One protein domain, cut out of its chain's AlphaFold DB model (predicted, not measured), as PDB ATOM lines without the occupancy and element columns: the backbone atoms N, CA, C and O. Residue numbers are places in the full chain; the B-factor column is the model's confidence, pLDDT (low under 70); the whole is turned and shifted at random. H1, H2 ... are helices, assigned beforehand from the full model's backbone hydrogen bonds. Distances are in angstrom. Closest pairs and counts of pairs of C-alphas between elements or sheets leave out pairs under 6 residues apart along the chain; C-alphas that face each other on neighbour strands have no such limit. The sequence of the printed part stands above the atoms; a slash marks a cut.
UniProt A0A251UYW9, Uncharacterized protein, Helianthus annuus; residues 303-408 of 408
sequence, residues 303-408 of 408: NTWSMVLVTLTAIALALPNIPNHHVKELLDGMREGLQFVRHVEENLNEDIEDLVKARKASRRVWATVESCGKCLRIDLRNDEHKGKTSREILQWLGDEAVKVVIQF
ATOM      1  N   ASN A 303      20.369 -48.118 -48.815       65.44
ATOM      2  CA  ASN A 303      21.053 -47.376 -47.766       65.44
ATOM      3  C   ASN A 303      22.385 -46.836 -48.295       65.44
ATOM      4  O   ASN A 303      23.261 -47.593 -48.708       65.44
ATOM      5  N   THR A 304      22.564 -45.515 -48.257       76.81
ATOM      6  CA  THR A 304      23.872 -44.906 -48.525       76.81
ATOM      7  C   THR A 304      24.820 -45.202 -47.363       76.81
ATOM      8  O   THR A 304      24.413 -45.211 -46.196       76.81
ATOM      9  N   TRP A 305      26.099 -45.423 -47.654       82.88
ATOM     10  CA  TRP A 305      27.129 -45.671 -46.642       82.88
ATOM     11  C   TRP A 305      27.219 -44.511 -45.644       82.88
ATOM     12  O   TRP A 305      27.351 -44.734 -44.441       82.88
ATOM     13  N   SER A 306      27.043 -43.274 -46.119       86.44
ATOM     14  CA  SER A 306      26.943 -42.083 -45.272       86.44
ATOM     15  C   SER A 306      25.786 -42.191 -44.273       86.44
ATOM     16  O   SER A 306      25.932 -41.823 -43.110       86.44
ATOM     17  N   MET A 307      24.622 -42.704 -44.688       82.81
ATOM     18  CA  MET A 307      23.466 -42.852 -43.798       82.81
ATOM     19  C   MET A 307      23.713 -43.920 -42.729       82.81
ATOM     20  O   MET A 307      23.423 -43.684 -41.556       82.81
ATOM     21  N   VAL A 308      24.301 -45.056 -43.115       85.19
ATOM     22  CA  VAL A 308      24.664 -46.136 -42.184       85.19
ATOM     23  C   VAL A 308      25.621 -45.617 -41.114       85.19
ATOM     24  O   VAL A 308      25.362 -45.755 -39.919       85.19
ATOM     25  N   LEU A 309      26.692 -44.944 -41.530       88.06
ATOM     26  CA  LEU A 309      27.711 -44.424 -40.624       88.06
ATOM     27  C   LEU A 309      27.176 -43.351 -39.669       88.06
ATOM     28  O   LEU A 309      27.460 -43.396 -38.471       88.06
ATOM     29  N   VAL A 310      26.372 -42.409 -40.170       87.69
ATOM     30  CA  VAL A 310      25.734 -41.377 -39.335       87.69
ATOM     31  C   VAL A 310      24.786 -42.010 -38.314       87.69
ATOM     32  O   VAL A 310      24.796 -41.617 -37.148       87.69
ATOM     33  N   THR A 311      24.019 -43.025 -38.718       84.75
ATOM     34  CA  THR A 311      23.083 -43.734 -37.831       84.75
ATOM     35  C   THR A 311      23.825 -44.503 -36.741       84.75
ATOM     36  O   THR A 311      23.510 -44.351 -35.563       84.75
ATOM     37  N   LEU A 312      24.862 -45.266 -37.099       86.81
ATOM     38  CA  LEU A 312      25.693 -45.986 -36.130       86.81
ATOM     39  C   LEU A 312      26.394 -45.032 -35.157       86.81
ATOM     40  O   LEU A 312      26.464 -45.320 -33.962       86.81
ATOM     41  N   THR A 313      26.854 -43.874 -35.639       87.88
ATOM     42  CA  THR A 313      27.452 -42.846 -34.777       87.88
ATOM     43  C   THR A 313      26.417 -42.271 -33.817       87.88
ATOM     44  O   THR A 313      26.688 -42.166 -32.627       87.88
ATOM     45  N   ALA A 314      25.209 -41.959 -34.292       86.19
ATOM     46  CA  ALA A 314      24.128 -41.475 -33.436       86.19
ATOM     47  C   ALA A 314      23.753 -42.495 -32.349       86.19
ATOM     48  O   ALA A 314      23.611 -42.125 -31.185       86.19
ATOM     49  N   ILE A 315      23.666 -43.782 -32.704       84.06
ATOM     50  CA  ILE A 315      23.434 -44.868 -31.743       84.06
ATOM     51  C   ILE A 315      24.566 -44.915 -30.717       84.06
ATOM     52  O   ILE A 315      24.296 -44.933 -29.519       84.06
ATOM     53  N   ALA A 316      25.825 -44.885 -31.161       85.00
ATOM     54  CA  ALA A 316      26.978 -44.900 -30.265       85.00
ATOM     55  C   ALA A 316      26.967 -43.714 -29.289       85.00
ATOM     56  O   ALA A 316      27.303 -43.888 -28.124       85.00
ATOM     57  N   LEU A 317      26.537 -42.528 -29.729       84.50
ATOM     58  CA  LEU A 317      26.418 -41.339 -28.879       84.50
ATOM     59  C   LEU A 317      25.286 -41.421 -27.852       84.50
ATOM     60  O   LEU A 317      25.381 -40.763 -26.817       84.50
ATOM     61  N   ALA A 318      24.236 -42.194 -28.140       82.56
ATOM     62  CA  ALA A 318      23.114 -42.401 -27.232       82.56
ATOM     63  C   ALA A 318      23.412 -43.416 -26.123       82.56
ATOM     64  O   ALA A 318      22.724 -43.448 -25.102       82.56
ATOM     65  N   LEU A 319      24.427 -44.265 -26.307       83.12
ATOM     66  CA  LEU A 319      24.773 -45.288 -25.329       83.12
ATOM     67  C   LEU A 319      25.349 -44.673 -24.038       83.12
ATOM     68  O   LEU A 319      26.139 -43.724 -24.081       83.12
ATOM     69  N   PRO A 320      24.996 -45.232 -22.867       76.12
ATOM     70  CA  PRO A 320      25.404 -44.690 -21.582       76.12
ATOM     71  C   PRO A 320      26.856 -45.076 -21.264       76.12
ATOM     72  O   PRO A 320      27.418 -46.005 -21.843       76.12
ATOM     73  N   ASN A 321      27.449 -44.401 -20.275       73.00
ATOM     74  CA  ASN A 321      28.769 -44.724 -19.711       73.00
ATOM     75  C   ASN A 321      29.956 -44.652 -20.692       73.00
ATOM     76  O   ASN A 321      31.005 -45.232 -20.420       73.00
ATOM     77  N   ILE A 322      29.832 -43.912 -21.797       78.31
ATOM     78  CA  ILE A 322      30.963 -43.623 -22.685       78.31
ATOM     79  C   ILE A 322      31.645 -42.326 -22.220       78.31
ATOM     80  O   ILE A 322      31.012 -41.267 -22.201       78.31
ATOM     81  N   PRO A 323      32.939 -42.362 -21.855       80.00
ATOM     82  CA  PRO A 323      33.695 -41.167 -21.511       80.00
ATOM     83  C   PRO A 323      33.651 -40.099 -22.614       80.00
ATOM     84  O   PRO A 323      33.833 -40.398 -23.793       80.00
ATOM     85  N   ASN A 324      33.508 -38.827 -22.227       79.00
ATOM     86  CA  ASN A 324      33.424 -37.703 -23.173       79.00
ATOM     87  C   ASN A 324      34.601 -37.628 -24.159       79.00
ATOM     88  O   ASN A 324      34.410 -37.223 -25.302       79.00
ATOM     89  N   HIS A 325      35.805 -38.030 -23.741       82.25
ATOM     90  CA  HIS A 325      36.967 -38.038 -24.627       82.25
ATOM     91  C   HIS A 325      36.840 -39.089 -25.744       82.25
ATOM     92  O   HIS A 325      37.189 -38.787 -26.876       82.25
ATOM     93  N   HIS A 326      36.272 -40.270 -25.470       82.56
ATOM     94  CA  HIS A 326      36.011 -41.287 -26.495       82.56
ATOM     95  C   HIS A 326      34.910 -40.861 -27.463       82.56
ATOM     96  O   HIS A 326      34.999 -41.148 -28.652       82.56
ATOM     97  N   VAL A 327      33.900 -40.137 -26.975       83.06
ATOM     98  CA  VAL A 327      32.890 -39.531 -27.850       83.06
ATOM     99  C   VAL A 327      33.528 -38.518 -28.797       83.06
ATOM    100  O   VAL A 327      33.246 -38.538 -29.991       83.06
ATOM    101  N   LYS A 328      34.406 -37.656 -28.276       84.88
ATOM    102  CA  LYS A 328      35.119 -36.679 -29.097       84.88
ATOM    103  C   LYS A 328      36.001 -37.361 -30.150       84.88
ATOM    104  O   LYS A 328      35.879 -37.034 -31.319       84.88
ATOM    105  N   GLU A 329      36.798 -38.358 -29.755       86.88
ATOM    106  CA  GLU A 329      37.623 -39.140 -30.691       86.88
ATOM    107  C   GLU A 329      36.790 -39.820 -31.789       86.88
ATOM    108  O   GLU A 329      37.207 -39.850 -32.945       86.88
ATOM    109  N   LEU A 330      35.610 -40.353 -31.449       88.62
ATOM    110  CA  LEU A 330      34.698 -40.931 -32.434       88.62
ATOM    111  C   LEU A 330      34.187 -39.863 -33.407       88.62
ATOM    112  O   LEU A 330      34.199 -40.095 -34.609       88.62
ATOM    113  N   LEU A 331      33.751 -38.703 -32.911       87.00
ATOM    114  CA  LEU A 331      33.248 -37.616 -33.755       87.00
ATOM    115  C   LEU A 331      34.323 -37.072 -34.703       87.00
ATOM    116  O   LEU A 331      34.035 -36.887 -35.884       87.00
ATOM    117  N   ASP A 332      35.546 -36.868 -34.209       87.56
ATOM    118  CA  ASP A 332      36.674 -36.376 -35.005       87.56
ATOM    119  C   ASP A 332      37.041 -37.395 -36.109       87.56
ATOM    120  O   ASP A 332      37.099 -37.044 -37.290       87.56
ATOM    121  N   GLY A 333      37.140 -38.690 -35.773       89.00
ATOM    122  CA  GLY A 333      37.393 -39.741 -36.766       89.00
ATOM    123  C   GLY A 333      36.250 -39.916 -37.776       89.00
ATOM    124  O   GLY A 333      36.488 -40.108 -38.969       89.00
ATOM    125  N   MET A 334      34.995 -39.794 -37.337       89.94
ATOM    126  CA  MET A 334      33.828 -39.869 -38.220       89.94
ATOM    127  C   MET A 334      33.713 -38.660 -39.153       89.94
ATOM    128  O   MET A 334      33.312 -38.828 -40.306       89.94
ATOM    129  N   ARG A 335      34.106 -37.461 -38.704       87.06
ATOM    130  CA  ARG A 335      34.177 -36.257 -39.546       87.06
ATOM    131  C   ARG A 335      35.111 -36.471 -40.733       87.06
ATOM    132  O   ARG A 335      34.752 -36.112 -41.853       87.06
ATOM    133  N   GLU A 336      36.286 -37.047 -40.497       87.12
ATOM    134  CA  GLU A 336      37.238 -37.386 -41.557       87.12
ATOM    135  C   GLU A 336      36.717 -38.542 -42.425       87.12
ATOM    136  O   GLU A 336      36.665 -38.421 -43.648       87.12
ATOM    137  N   GLY A 337      36.235 -39.629 -41.812       87.06
ATOM    138  CA  GLY A 337      35.704 -40.802 -42.518       87.06
ATOM    139  C   GLY A 337      34.539 -40.489 -43.461       87.06
ATOM    140  O   GLY A 337      34.507 -40.972 -44.593       87.06
ATOM    141  N   LEU A 338      33.611 -39.620 -43.053       87.25
ATOM    142  CA  LEU A 338      32.491 -39.204 -43.901       87.25
ATOM    143  C   LEU A 338      32.940 -38.402 -45.127       87.25
ATOM    144  O   LEU A 338      32.249 -38.425 -46.146       87.25
ATOM    145  N   GLN A 339      34.101 -37.739 -45.085       82.12
ATOM    146  CA  GLN A 339      34.656 -37.115 -46.287       82.12
ATOM    147  C   GLN A 339      35.053 -38.178 -47.312       82.12
ATOM    148  O   GLN A 339      34.719 -38.019 -48.482       82.12
ATOM    149  N   PHE A 340      35.699 -39.274 -46.903       79.69
ATOM    150  CA  PHE A 340      36.034 -40.381 -47.811       79.69
ATOM    151  C   PHE A 340      34.794 -40.986 -48.443       79.69
ATOM    152  O   PHE A 340      34.704 -41.102 -49.663       79.69
ATOM    153  N   VAL A 341      33.822 -41.323 -47.602       83.88
ATOM    154  CA  VAL A 341      32.572 -41.950 -48.031       83.88
ATOM    155  C   VAL A 341      31.849 -41.052 -49.023       83.88
ATOM    156  O   VAL A 341      31.404 -41.535 -50.057       83.88
ATOM    157  N   ARG A 342      31.830 -39.736 -48.781       80.38
ATOM    158  CA  ARG A 342      31.267 -38.763 -49.718       80.38
ATOM    159  C   ARG A 342      31.945 -38.821 -51.086       80.38
ATOM    160  O   ARG A 342      31.242 -38.915 -52.084       80.38
ATOM    161  N   HIS A 343      33.277 -38.784 -51.140       75.56
ATOM    162  CA  HIS A 343      33.989 -38.850 -52.421       75.56
ATOM    163  C   HIS A 343      33.687 -40.163 -53.151       75.56
ATOM    164  O   HIS A 343      33.498 -40.158 -54.363       75.56
ATOM    165  N   VAL A 344      33.610 -41.285 -52.437       75.69
ATOM    166  CA  VAL A 344      33.294 -42.574 -53.061       75.69
ATOM    167  C   VAL A 344      31.848 -42.608 -53.566       75.69
ATOM    168  O   VAL A 344      31.610 -42.968 -54.716       75.69
ATOM    169  N   GLU A 345      30.883 -42.164 -52.760       77.69
ATOM    170  CA  GLU A 345      29.467 -42.107 -53.140       77.69
ATOM    171  C   GLU A 345      29.200 -41.153 -54.312       77.69
ATOM    172  O   GLU A 345      28.322 -41.428 -55.130       77.69
ATOM    173  N   GLU A 346      29.924 -40.036 -54.399       74.31
ATOM    174  CA  GLU A 346      29.830 -39.072 -55.502       74.31
ATOM    175  C   GLU A 346      30.400 -39.626 -56.813       74.31
ATOM    176  O   GLU A 346      29.844 -39.328 -57.865       74.31
ATOM    177  N   ASN A 347      31.439 -40.466 -56.757       69.00
ATOM    178  CA  ASN A 347      32.079 -41.029 -57.952       69.00
ATOM    179  C   ASN A 347      31.460 -42.350 -58.439       69.00
ATOM    180  O   ASN A 347      31.544 -42.652 -59.625       69.00
ATOM    181  N   LEU A 348      30.870 -43.164 -57.556       65.69
ATOM    182  CA  LEU A 348      30.313 -44.473 -57.937       65.69
ATOM    183  C   LEU A 348      28.897 -44.405 -58.526       65.69
ATOM    184  O   LEU A 348      28.474 -45.349 -59.183       65.69
ATOM    185  N   ASN A 349      28.145 -43.338 -58.260       57.72
ATOM    186  CA  ASN A 349      26.696 -43.321 -58.463       57.72
ATOM    187  C   ASN A 349      26.251 -42.029 -59.160       57.72
ATOM    188  O   ASN A 349      25.950 -41.036 -58.483       57.72
ATOM    189  N   GLU A 350      26.171 -42.073 -60.491       54.41
ATOM    190  CA  GLU A 350      25.533 -41.040 -61.316       54.41
ATOM    191  C   GLU A 350      23.996 -41.078 -61.145       54.41
ATOM    192  O   GLU A 350      23.356 -42.119 -61.289       54.41
ATOM    193  N   ASP A 351      23.420 -39.926 -60.784       57.25
ATOM    194  CA  ASP A 351      22.022 -39.491 -60.967       57.25
ATOM    195  C   ASP A 351      20.844 -40.417 -60.584       57.25
ATOM    196  O   ASP A 351      19.722 -40.232 -61.062       57.25
ATOM    197  N   ILE A 352      21.009 -41.338 -59.630       67.12
ATOM    198  CA  ILE A 352      19.845 -41.949 -58.959       67.12
ATOM    199  C   ILE A 352      19.276 -40.940 -57.950       67.12
ATOM    200  O   ILE A 352      19.848 -40.709 -56.880       67.12
ATOM    201  N   GLU A 353      18.135 -40.335 -58.292       73.50
ATOM    202  CA  GLU A 353      17.491 -39.254 -57.529       73.50
ATOM    203  C   GLU A 353      17.317 -39.586 -56.033       73.50
ATOM    204  O   GLU A 353      17.587 -38.747 -55.166       73.50
ATOM    205  N   ASP A 354      16.930 -40.823 -55.715       71.94
ATOM    206  CA  ASP A 354      16.705 -41.271 -54.338       71.94
ATOM    207  C   ASP A 354      18.009 -41.359 -53.523       71.94
ATOM    208  O   ASP A 354      18.040 -40.933 -52.365       71.94
ATOM    209  N   LEU A 355      19.127 -41.771 -54.134       72.00
ATOM    210  CA  LEU A 355      20.440 -41.772 -53.475       72.00
ATOM    211  C   LEU A 355      20.937 -40.346 -53.215       72.00
ATOM    212  O   LEU A 355      21.508 -40.062 -52.159       72.00
ATOM    213  N   VAL A 356      20.687 -39.415 -54.141       74.94
ATOM    214  CA  VAL A 356      21.029 -37.996 -53.953       74.94
ATOM    215  C   VAL A 356      20.238 -37.397 -52.786       74.94
ATOM    216  O   VAL A 356      20.801 -36.648 -51.974       74.94
ATOM    217  N   LYS A 357      18.946 -37.733 -52.663       80.31
ATOM    218  CA  LYS A 357      18.110 -37.342 -51.517       80.31
ATOM    219  C   LYS A 357      18.647 -37.935 -50.213       80.31
ATOM    220  O   LYS A 357      18.835 -37.178 -49.259       80.31
ATOM    221  N   ALA A 358      18.986 -39.225 -50.191       78.19
ATOM    222  CA  ALA A 358      19.561 -39.894 -49.023       78.19
ATOM    223  C   ALA A 358      20.885 -39.250 -48.569       78.19
ATOM    224  O   ALA A 358      21.059 -38.962 -47.385       78.19
ATOM    225  N   ARG A 359      21.791 -38.896 -49.494       79.00
ATOM    226  CA  ARG A 359      23.035 -38.163 -49.169       79.00
ATOM    227  C   ARG A 359      22.767 -36.771 -48.598       79.00
ATOM    228  O   ARG A 359      23.440 -36.326 -47.668       79.00
ATOM    229  N   LYS A 360      21.797 -36.034 -49.153       82.38
ATOM    230  CA  LYS A 360      21.384 -34.724 -48.612       82.38
ATOM    231  C   LYS A 360      20.793 -34.865 -47.206       82.38
ATOM    232  O   LYS A 360      21.102 -34.039 -46.349       82.38
ATOM    233  N   ALA A 361      19.989 -35.899 -46.965       82.69
ATOM    234  CA  ALA A 361      19.421 -36.195 -45.656       82.69
ATOM    235  C   ALA A 361      20.515 -36.555 -44.639       82.69
ATOM    236  O   ALA A 361      20.611 -35.895 -43.608       82.69
ATOM    237  N   SER A 362      21.401 -37.497 -44.975       84.06
ATOM    238  CA  SER A 362      22.540 -37.895 -44.136       84.06
ATOM    239  C   SER A 362      23.408 -36.693 -43.739       84.06
ATOM    240  O   SER A 362      23.723 -36.533 -42.564       84.06
ATOM    241  N   ARG A 363      23.687 -35.761 -44.664       83.25
ATOM    242  CA  ARG A 363      24.413 -34.512 -44.351       83.25
ATOM    243  C   ARG A 363      23.712 -33.641 -43.314       83.25
ATOM    244  O   ARG A 363      24.368 -33.097 -42.428       83.25
ATOM    245  N   ARG A 364      22.391 -33.481 -43.428       82.56
ATOM    246  CA  ARG A 364      21.610 -32.703 -42.454       82.56
ATOM    247  C   ARG A 364      21.641 -33.369 -41.082       82.56
ATOM    248  O   ARG A 364      21.859 -32.678 -40.094       82.56
ATOM    249  N   VAL A 365      21.474 -34.691 -41.039       84.06
ATOM    250  CA  VAL A 365      21.514 -35.463 -39.790       84.06
ATOM    251  C   VAL A 365      22.910 -35.422 -39.164       84.06
ATOM    252  O   VAL A 365      23.028 -35.198 -37.963       84.06
ATOM    253  N   TRP A 366      23.977 -35.551 -39.955       87.50
ATOM    254  CA  TRP A 366      25.345 -35.434 -39.447       87.50
ATOM    255  C   TRP A 366      25.590 -34.072 -38.792       87.50
ATOM    256  O   TRP A 366      26.065 -34.014 -37.661       87.50
ATOM    257  N   ALA A 367      25.182 -32.981 -39.446       82.81
ATOM    258  CA  ALA A 367      25.340 -31.637 -38.896       82.81
ATOM    259  C   ALA A 367      24.615 -31.463 -37.547       82.81
ATOM    260  O   ALA A 367      25.135 -30.794 -36.654       82.81
ATOM    261  N   THR A 368      23.439 -32.078 -37.365       78.81
ATOM    262  CA  THR A 368      22.715 -32.045 -36.080       78.81
ATOM    263  C   THR A 368      23.371 -32.912 -35.006       78.81
ATOM    264  O   THR A 368      23.410 -32.519 -33.838       78.81
ATOM    265  N   VAL A 369      23.926 -34.062 -35.398       81.75
ATOM    266  CA  VAL A 369      24.613 -34.985 -34.486       81.75
ATOM    267  C   VAL A 369      25.907 -34.357 -33.975       81.75
ATOM    268  O   VAL A 369      26.161 -34.353 -32.774       81.75
ATOM    269  N   GLU A 370      26.680 -33.758 -34.874       76.81
ATOM    270  CA  GLU A 370      27.975 -33.155 -34.579       76.81
ATOM    271  C   GLU A 370      27.868 -31.867 -33.752       76.81
ATOM    272  O   GLU A 370      28.624 -31.678 -32.801       76.81
ATOM    273  N   SER A 371      26.930 -30.979 -34.092       72.12
ATOM    274  CA  SER A 371      26.826 -29.667 -33.436       72.12
ATOM    275  C   SER A 371      26.020 -29.678 -32.138       72.12
ATOM    276  O   SER A 371      26.281 -28.866 -31.252       72.12
ATOM    277  N   CYS A 372      25.016 -30.553 -32.024       61.00
ATOM    278  CA  CYS A 372      24.034 -30.508 -30.938       61.00
ATOM    279  C   CYS A 372      23.842 -31.844 -30.213       61.00
ATOM    280  O   CYS A 372      23.069 -31.886 -29.262       61.00
ATOM    281  N   GLY A 373      24.490 -32.933 -30.649       66.44
ATOM    282  CA  GLY A 373      24.241 -34.266 -30.092       66.44
ATOM    283  C   GLY A 373      22.815 -34.761 -30.348       66.44
ATOM    284  O   GLY A 373      22.297 -35.558 -29.571       66.44
ATOM    285  N   LYS A 374      22.158 -34.272 -31.409       72.25
ATOM    286  CA  LYS A 374      20.772 -34.621 -31.749       72.25
ATOM    287  C   LYS A 374      20.710 -35.370 -33.070       72.25
ATOM    288  O   LYS A 374      21.353 -34.971 -34.036       72.25
ATOM    289  N   CYS A 375      19.886 -36.409 -33.142       71.50
ATOM    290  CA  CYS A 375      19.561 -37.080 -34.397       71.50
ATOM    291  C   CYS A 375      18.093 -36.818 -34.734       71.50
ATOM    292  O   CYS A 375      17.207 -37.216 -33.979       71.50
ATOM    293  N   LEU A 376      17.834 -36.130 -35.853       68.62
ATOM    294  CA  LEU A 376      16.502 -35.661 -36.260       68.62
ATOM    295  C   LEU A 376      15.863 -34.732 -35.206       68.62
ATOM    296  O   LEU A 376      16.025 -33.515 -35.273       68.62
ATOM    297  N   ARG A 377      15.150 -35.304 -34.231       65.44
ATOM    298  CA  ARG A 377      14.489 -34.620 -33.101       65.44
ATOM    299  C   ARG A 377      14.852 -35.214 -31.739       65.44
ATOM    300  O   ARG A 377      14.434 -34.689 -30.713       65.44
ATOM    301  N   ILE A 378      15.621 -36.295 -31.745       69.25
ATOM    302  CA  ILE A 378      15.982 -37.073 -30.572       69.25
ATOM    303  C   ILE A 378      17.255 -36.479 -29.982       69.25
ATOM    304  O   ILE A 378      18.273 -36.380 -30.672       69.25
ATOM    305  N   ASP A 379      17.199 -36.081 -28.714       71.44
ATOM    306  CA  ASP A 379      18.391 -35.709 -27.960       71.44
ATOM    307  C   ASP A 379      19.105 -36.978 -27.489       71.44
ATOM    308  O   ASP A 379      18.600 -37.717 -26.639       71.44
ATOM    309  N   LEU A 380      20.265 -37.254 -28.091       69.62
ATOM    310  CA  LEU A 380      21.014 -38.488 -27.855       69.62
ATOM    311  C   LEU A 380      21.632 -38.500 -26.452       69.62
ATOM    312  O   LEU A 380      21.918 -39.564 -25.923       69.62
ATOM    313  N   ARG A 381      21.813 -37.334 -25.819       65.69
ATOM    314  CA  ARG A 381      22.399 -37.200 -24.475       65.69
ATOM    315  C   ARG A 381      21.372 -36.786 -23.421       65.69
ATOM    316  O   ARG A 381      21.754 -36.265 -22.376       65.69
ATOM    317  N   ASN A 382      20.087 -37.023 -23.684       66.12
ATOM    318  CA  ASN A 382      19.009 -36.672 -22.764       66.12
ATOM    319  C   ASN A 382      19.248 -37.274 -21.363       66.12
ATOM    320  O   ASN A 382      19.517 -38.472 -21.224       66.12
ATOM    321  N   ASP A 383      19.117 -36.436 -20.331       59.59
ATOM    322  CA  ASP A 383      19.261 -36.796 -18.918       59.59
ATOM    323  C   ASP A 383      18.290 -37.908 -18.480       59.59
ATOM    324  O   ASP A 383      18.591 -38.644 -17.542       59.59
ATOM    325  N   GLU A 384      17.179 -38.107 -19.198       59.19
ATOM    326  CA  GLU A 384      16.231 -39.219 -18.999       59.19
ATOM    327  C   GLU A 384      16.824 -40.613 -19.287       59.19
ATOM    328  O   GLU A 384      16.181 -41.634 -19.017       59.19
ATOM    329  N   HIS A 385      18.034 -40.685 -19.852       64.88
ATOM    330  CA  HIS A 385      18.780 -41.930 -20.059       64.88
ATOM    331  C   HIS A 385      19.771 -42.239 -18.929       64.88
ATOM    332  O   HIS A 385      20.367 -43.318 -18.917       64.88
ATOM    333  N   LYS A 386      19.940 -41.338 -17.949       63.78
ATOM    334  CA  LYS A 386      20.787 -41.595 -16.777       63.78
ATOM    335  C   LYS A 386      20.237 -42.780 -15.980       63.78
ATOM    336  O   LYS A 386      19.123 -42.740 -15.476       63.78
ATOM    337  N   GLY A 387      21.044 -43.835 -15.866       66.06
ATOM    338  CA  GLY A 387      20.694 -45.066 -15.149       66.06
ATOM    339  C   GLY A 387      20.008 -46.143 -15.996       66.06
ATOM    340  O   GLY A 387      19.839 -47.253 -15.500       66.06
ATOM    341  N   LYS A 388      19.670 -45.862 -17.263       77.38
ATOM    342  CA  LYS A 388      19.155 -46.876 -18.196       77.38
ATOM    343  C   LYS A 388      20.288 -47.730 -18.759       77.38
ATOM    344  O   LYS A 388      21.412 -47.268 -18.963       77.38
ATOM    345  N   THR A 389      19.987 -48.990 -19.028       84.19
ATOM    346  CA  THR A 389      20.885 -49.934 -19.693       84.19
ATOM    347  C   THR A 389      20.955 -49.663 -21.197       84.19
ATOM    348  O   THR A 389      20.016 -49.143 -21.802       84.19
ATOM    349  N   SER A 390      22.046 -50.084 -21.846       83.25
ATOM    350  CA  SER A 390      22.194 -49.987 -23.307       83.25
ATOM    351  C   SER A 390      21.037 -50.648 -24.066       83.25
ATOM    352  O   SER A 390      20.641 -50.168 -25.122       83.25
ATOM    353  N   ARG A 391      20.467 -51.732 -23.522       83.88
ATOM    354  CA  ARG A 391      19.332 -52.442 -24.125       83.88
ATOM    355  C   ARG A 391      18.060 -51.596 -24.119       83.88
ATOM    356  O   ARG A 391      17.384 -51.531 -25.136       83.88
ATOM    357  N   GLU A 392      17.759 -50.946 -22.998       83.31
ATOM    358  CA  GLU A 392      16.581 -50.080 -22.867       83.31
ATOM    359  C   GLU A 392      16.675 -48.865 -23.793       83.31
ATOM    360  O   GLU A 392      15.684 -48.480 -24.403       83.31
ATOM    361  N   ILE A 393      17.874 -48.297 -23.948       83.38
ATOM    362  CA  ILE A 393      18.114 -47.166 -24.853       83.38
ATOM    363  C   ILE A 393      17.951 -47.587 -26.316       83.38
ATOM    364  O   ILE A 393      17.290 -46.890 -27.080       83.38
ATOM    365  N   LEU A 394      18.508 -48.737 -26.714       85.06
ATOM    366  CA  LEU A 394      18.354 -49.255 -28.078       85.06
ATOM    367  C   LEU A 394      16.894 -49.581 -28.409       85.06
ATOM    368  O   LEU A 394      16.438 -49.273 -29.507       85.06
ATOM    369  N   GLN A 395      16.160 -50.170 -27.462       84.19
ATOM    370  CA  GLN A 395      14.738 -50.453 -27.637       84.19
ATOM    371  C   GLN A 395      13.930 -49.160 -27.777       84.19
ATOM    372  O   GLN A 395      13.143 -49.029 -28.708       84.19
ATOM    373  N   TRP A 396      14.200 -48.171 -26.922       84.50
ATOM    374  CA  TRP A 396      13.566 -46.858 -27.005       84.50
ATOM    375  C   TRP A 396      13.850 -46.139 -28.333       84.50
ATOM    376  O   TRP A 396      12.928 -45.598 -28.940       84.50
ATOM    377  N   LEU A 397      15.097 -46.168 -28.822       82.75
ATOM    378  CA  LEU A 397      15.454 -45.612 -30.134       82.75
ATOM    379  C   LEU A 397      14.697 -46.311 -31.271       82.75
ATOM    380  O   LEU A 397      14.257 -45.643 -32.205       82.75
ATOM    381  N   GLY A 398      14.534 -47.635 -31.186       80.88
ATOM    382  CA  GLY A 398      13.741 -48.413 -32.138       80.88
ATOM    383  C   GLY A 398      12.269 -48.001 -32.140       80.88
ATOM    384  O   GLY A 398      11.720 -47.696 -33.197       80.88
ATOM    385  N   ASP A 399      11.650 -47.913 -30.961       82.06
ATOM    386  CA  ASP A 399      10.248 -47.508 -30.812       82.06
ATOM    387  C   ASP A 399      10.007 -46.078 -31.328       82.06
ATOM    388  O   ASP A 399       8.995 -45.798 -31.974       82.06
ATOM    389  N   GLU A 400      10.944 -45.161 -31.080       81.19
ATOM    390  CA  GLU A 400      10.849 -43.781 -31.557       81.19
ATOM    391  C   GLU A 400      11.041 -43.687 -33.077       81.19
ATOM    392  O   GLU A 400      10.317 -42.945 -33.745       81.19
ATOM    393  N   ALA A 401      11.947 -44.486 -33.650       78.25
ATOM    394  CA  ALA A 401      12.108 -44.584 -35.097       78.25
ATOM    395  C   ALA A 401      10.818 -45.072 -35.777       78.25
ATOM    396  O   ALA A 401      10.405 -44.490 -36.777       78.25
ATOM    397  N   VAL A 402      10.133 -46.069 -35.201       79.12
ATOM    398  CA  VAL A 402       8.836 -46.556 -35.703       79.12
ATOM    399  C   VAL A 402       7.779 -45.447 -35.689       79.12
ATOM    400  O   VAL A 402       7.074 -45.268 -36.680       79.12
ATOM    401  N   LYS A 403       7.689 -44.646 -34.617       80.75
ATOM    402  CA  LYS A 403       6.749 -43.508 -34.562       80.75
ATOM    403  C   LYS A 403       7.034 -42.467 -35.636       80.75
ATOM    404  O   LYS A 403       6.096 -41.942 -36.229       80.75
ATOM    405  N   VAL A 404       8.311 -42.158 -35.869       75.25
ATOM    406  CA  VAL A 404       8.716 -41.212 -36.913       75.25
ATOM    407  C   VAL A 404       8.338 -41.753 -38.289       75.25
ATOM    408  O   VAL A 404       7.772 -41.002 -39.070       75.25
ATOM    409  N   VAL A 405       8.576 -43.038 -38.567       70.88
ATOM    410  CA  VAL A 405       8.208 -43.662 -39.851       70.88
ATOM    411  C   VAL A 405       6.693 -43.670 -40.067       70.88
ATOM    412  O   VAL A 405       6.263 -43.375 -41.167       70.88
ATOM    413  N   ILE A 406       5.880 -43.935 -39.038       70.00
ATOM    414  CA  ILE A 406       4.405 -43.944 -39.151       70.00
ATOM    415  C   ILE A 406       3.814 -42.532 -39.348       70.00
ATOM    416  O   ILE A 406       2.708 -42.389 -39.864       70.00
ATOM    417  N   GLN A 407       4.504 -41.478 -38.898       61.66
ATOM    418  CA  GLN A 407       4.039 -40.091 -39.048       61.66
ATOM    419  C   GLN A 407       4.237 -39.508 -40.457       61.66
ATOM    420  O   GLN A 407       3.691 -38.434 -40.730       61.66
ATOM    421  N   PHE A 408       5.007 -40.176 -41.316       53.44
ATOM    422  CA  PHE A 408       5.260 -39.802 -42.709       53.44
ATOM    423  C   PHE A 408       4.650 -40.833 -43.657       53.44
ATOM    424  O   PHE A 408       4.309 -40.418 -44.789       53.44
TER     425      PHE A 408
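Overview. This is residues 303 to 408 of the 408 residues of an uncharacterized protein of Helianthus annuus (UniProt A0A251UYW9). Three helices, H1, H2 and H3, stand side by side in an up-and-down bundle, their centres making a triangle, while H4 slants away from the bundle at a steep angle, near the end of H1, after a long looping link. At one end of the bundle the turn from H2 to H3, residues 347 to 353, sticks out. The printed part has 106 residues with four named helices, H1 to H4 in chain order, and no named strand; its class is all helix. It is compact, with a radius of gyration of the C-alphas of 14.7 A and spans of 47 by 35 by 20 A.

Along the chain. Find C-alpha 305 at (27.129, -45.671, -46.642); from there H1 runs 20.1 A to residue 318. H2, residues 324 to 348, is 35.6 A long, with a kink of 26 degrees near residue 337. H3, residues 353 to 372, measures 28.7 A. H4, residues 390 to 406, covers 24.6 A and ends at C-alpha 406, (4.405, -43.944, -39.151).

Arrangement. Begin with the bundle, up and down, each helix running against the one before. H1 and H2, a helical hairpin, touch at a shallow tilt of 12 degrees, with the C-alphas of Ser 306 and Val 341 closest, 6.3 A apart. H1 and H3 touch and run the same way at 27 degrees, a shallow tilt; their closest C-alphas, Met 307 and Ser 362, are 5.1 A apart. H2 and H3 are close but not clearly touching: the closest C-alphas, Leu 331 and Glu 370, are 7.0 A apart. H4 is close to H1 but not clearly touching, at a steep tilt of 51 degrees; the closest C-alphas, Ala 318 and Ile 393, are 7.3 A apart. H4 is apart from H2 and H3. In H1, H3 and H4 every O i to N i+4 pair is within hydrogen-bond range; in H2, 19 of 21.

Size, cuts and confidence. The C-alphas farthest apart, Glu 350 and Gly 387, are 46.6 A apart. The printed part has no cut. The link from H3 to H4 is long, 17 residues, with residues 374 to 375 paired antiparallel with 378 to 379. Mean pLDDT of the printed part is 77.7; residues under 70 include 347 to 352 and 380 to 387.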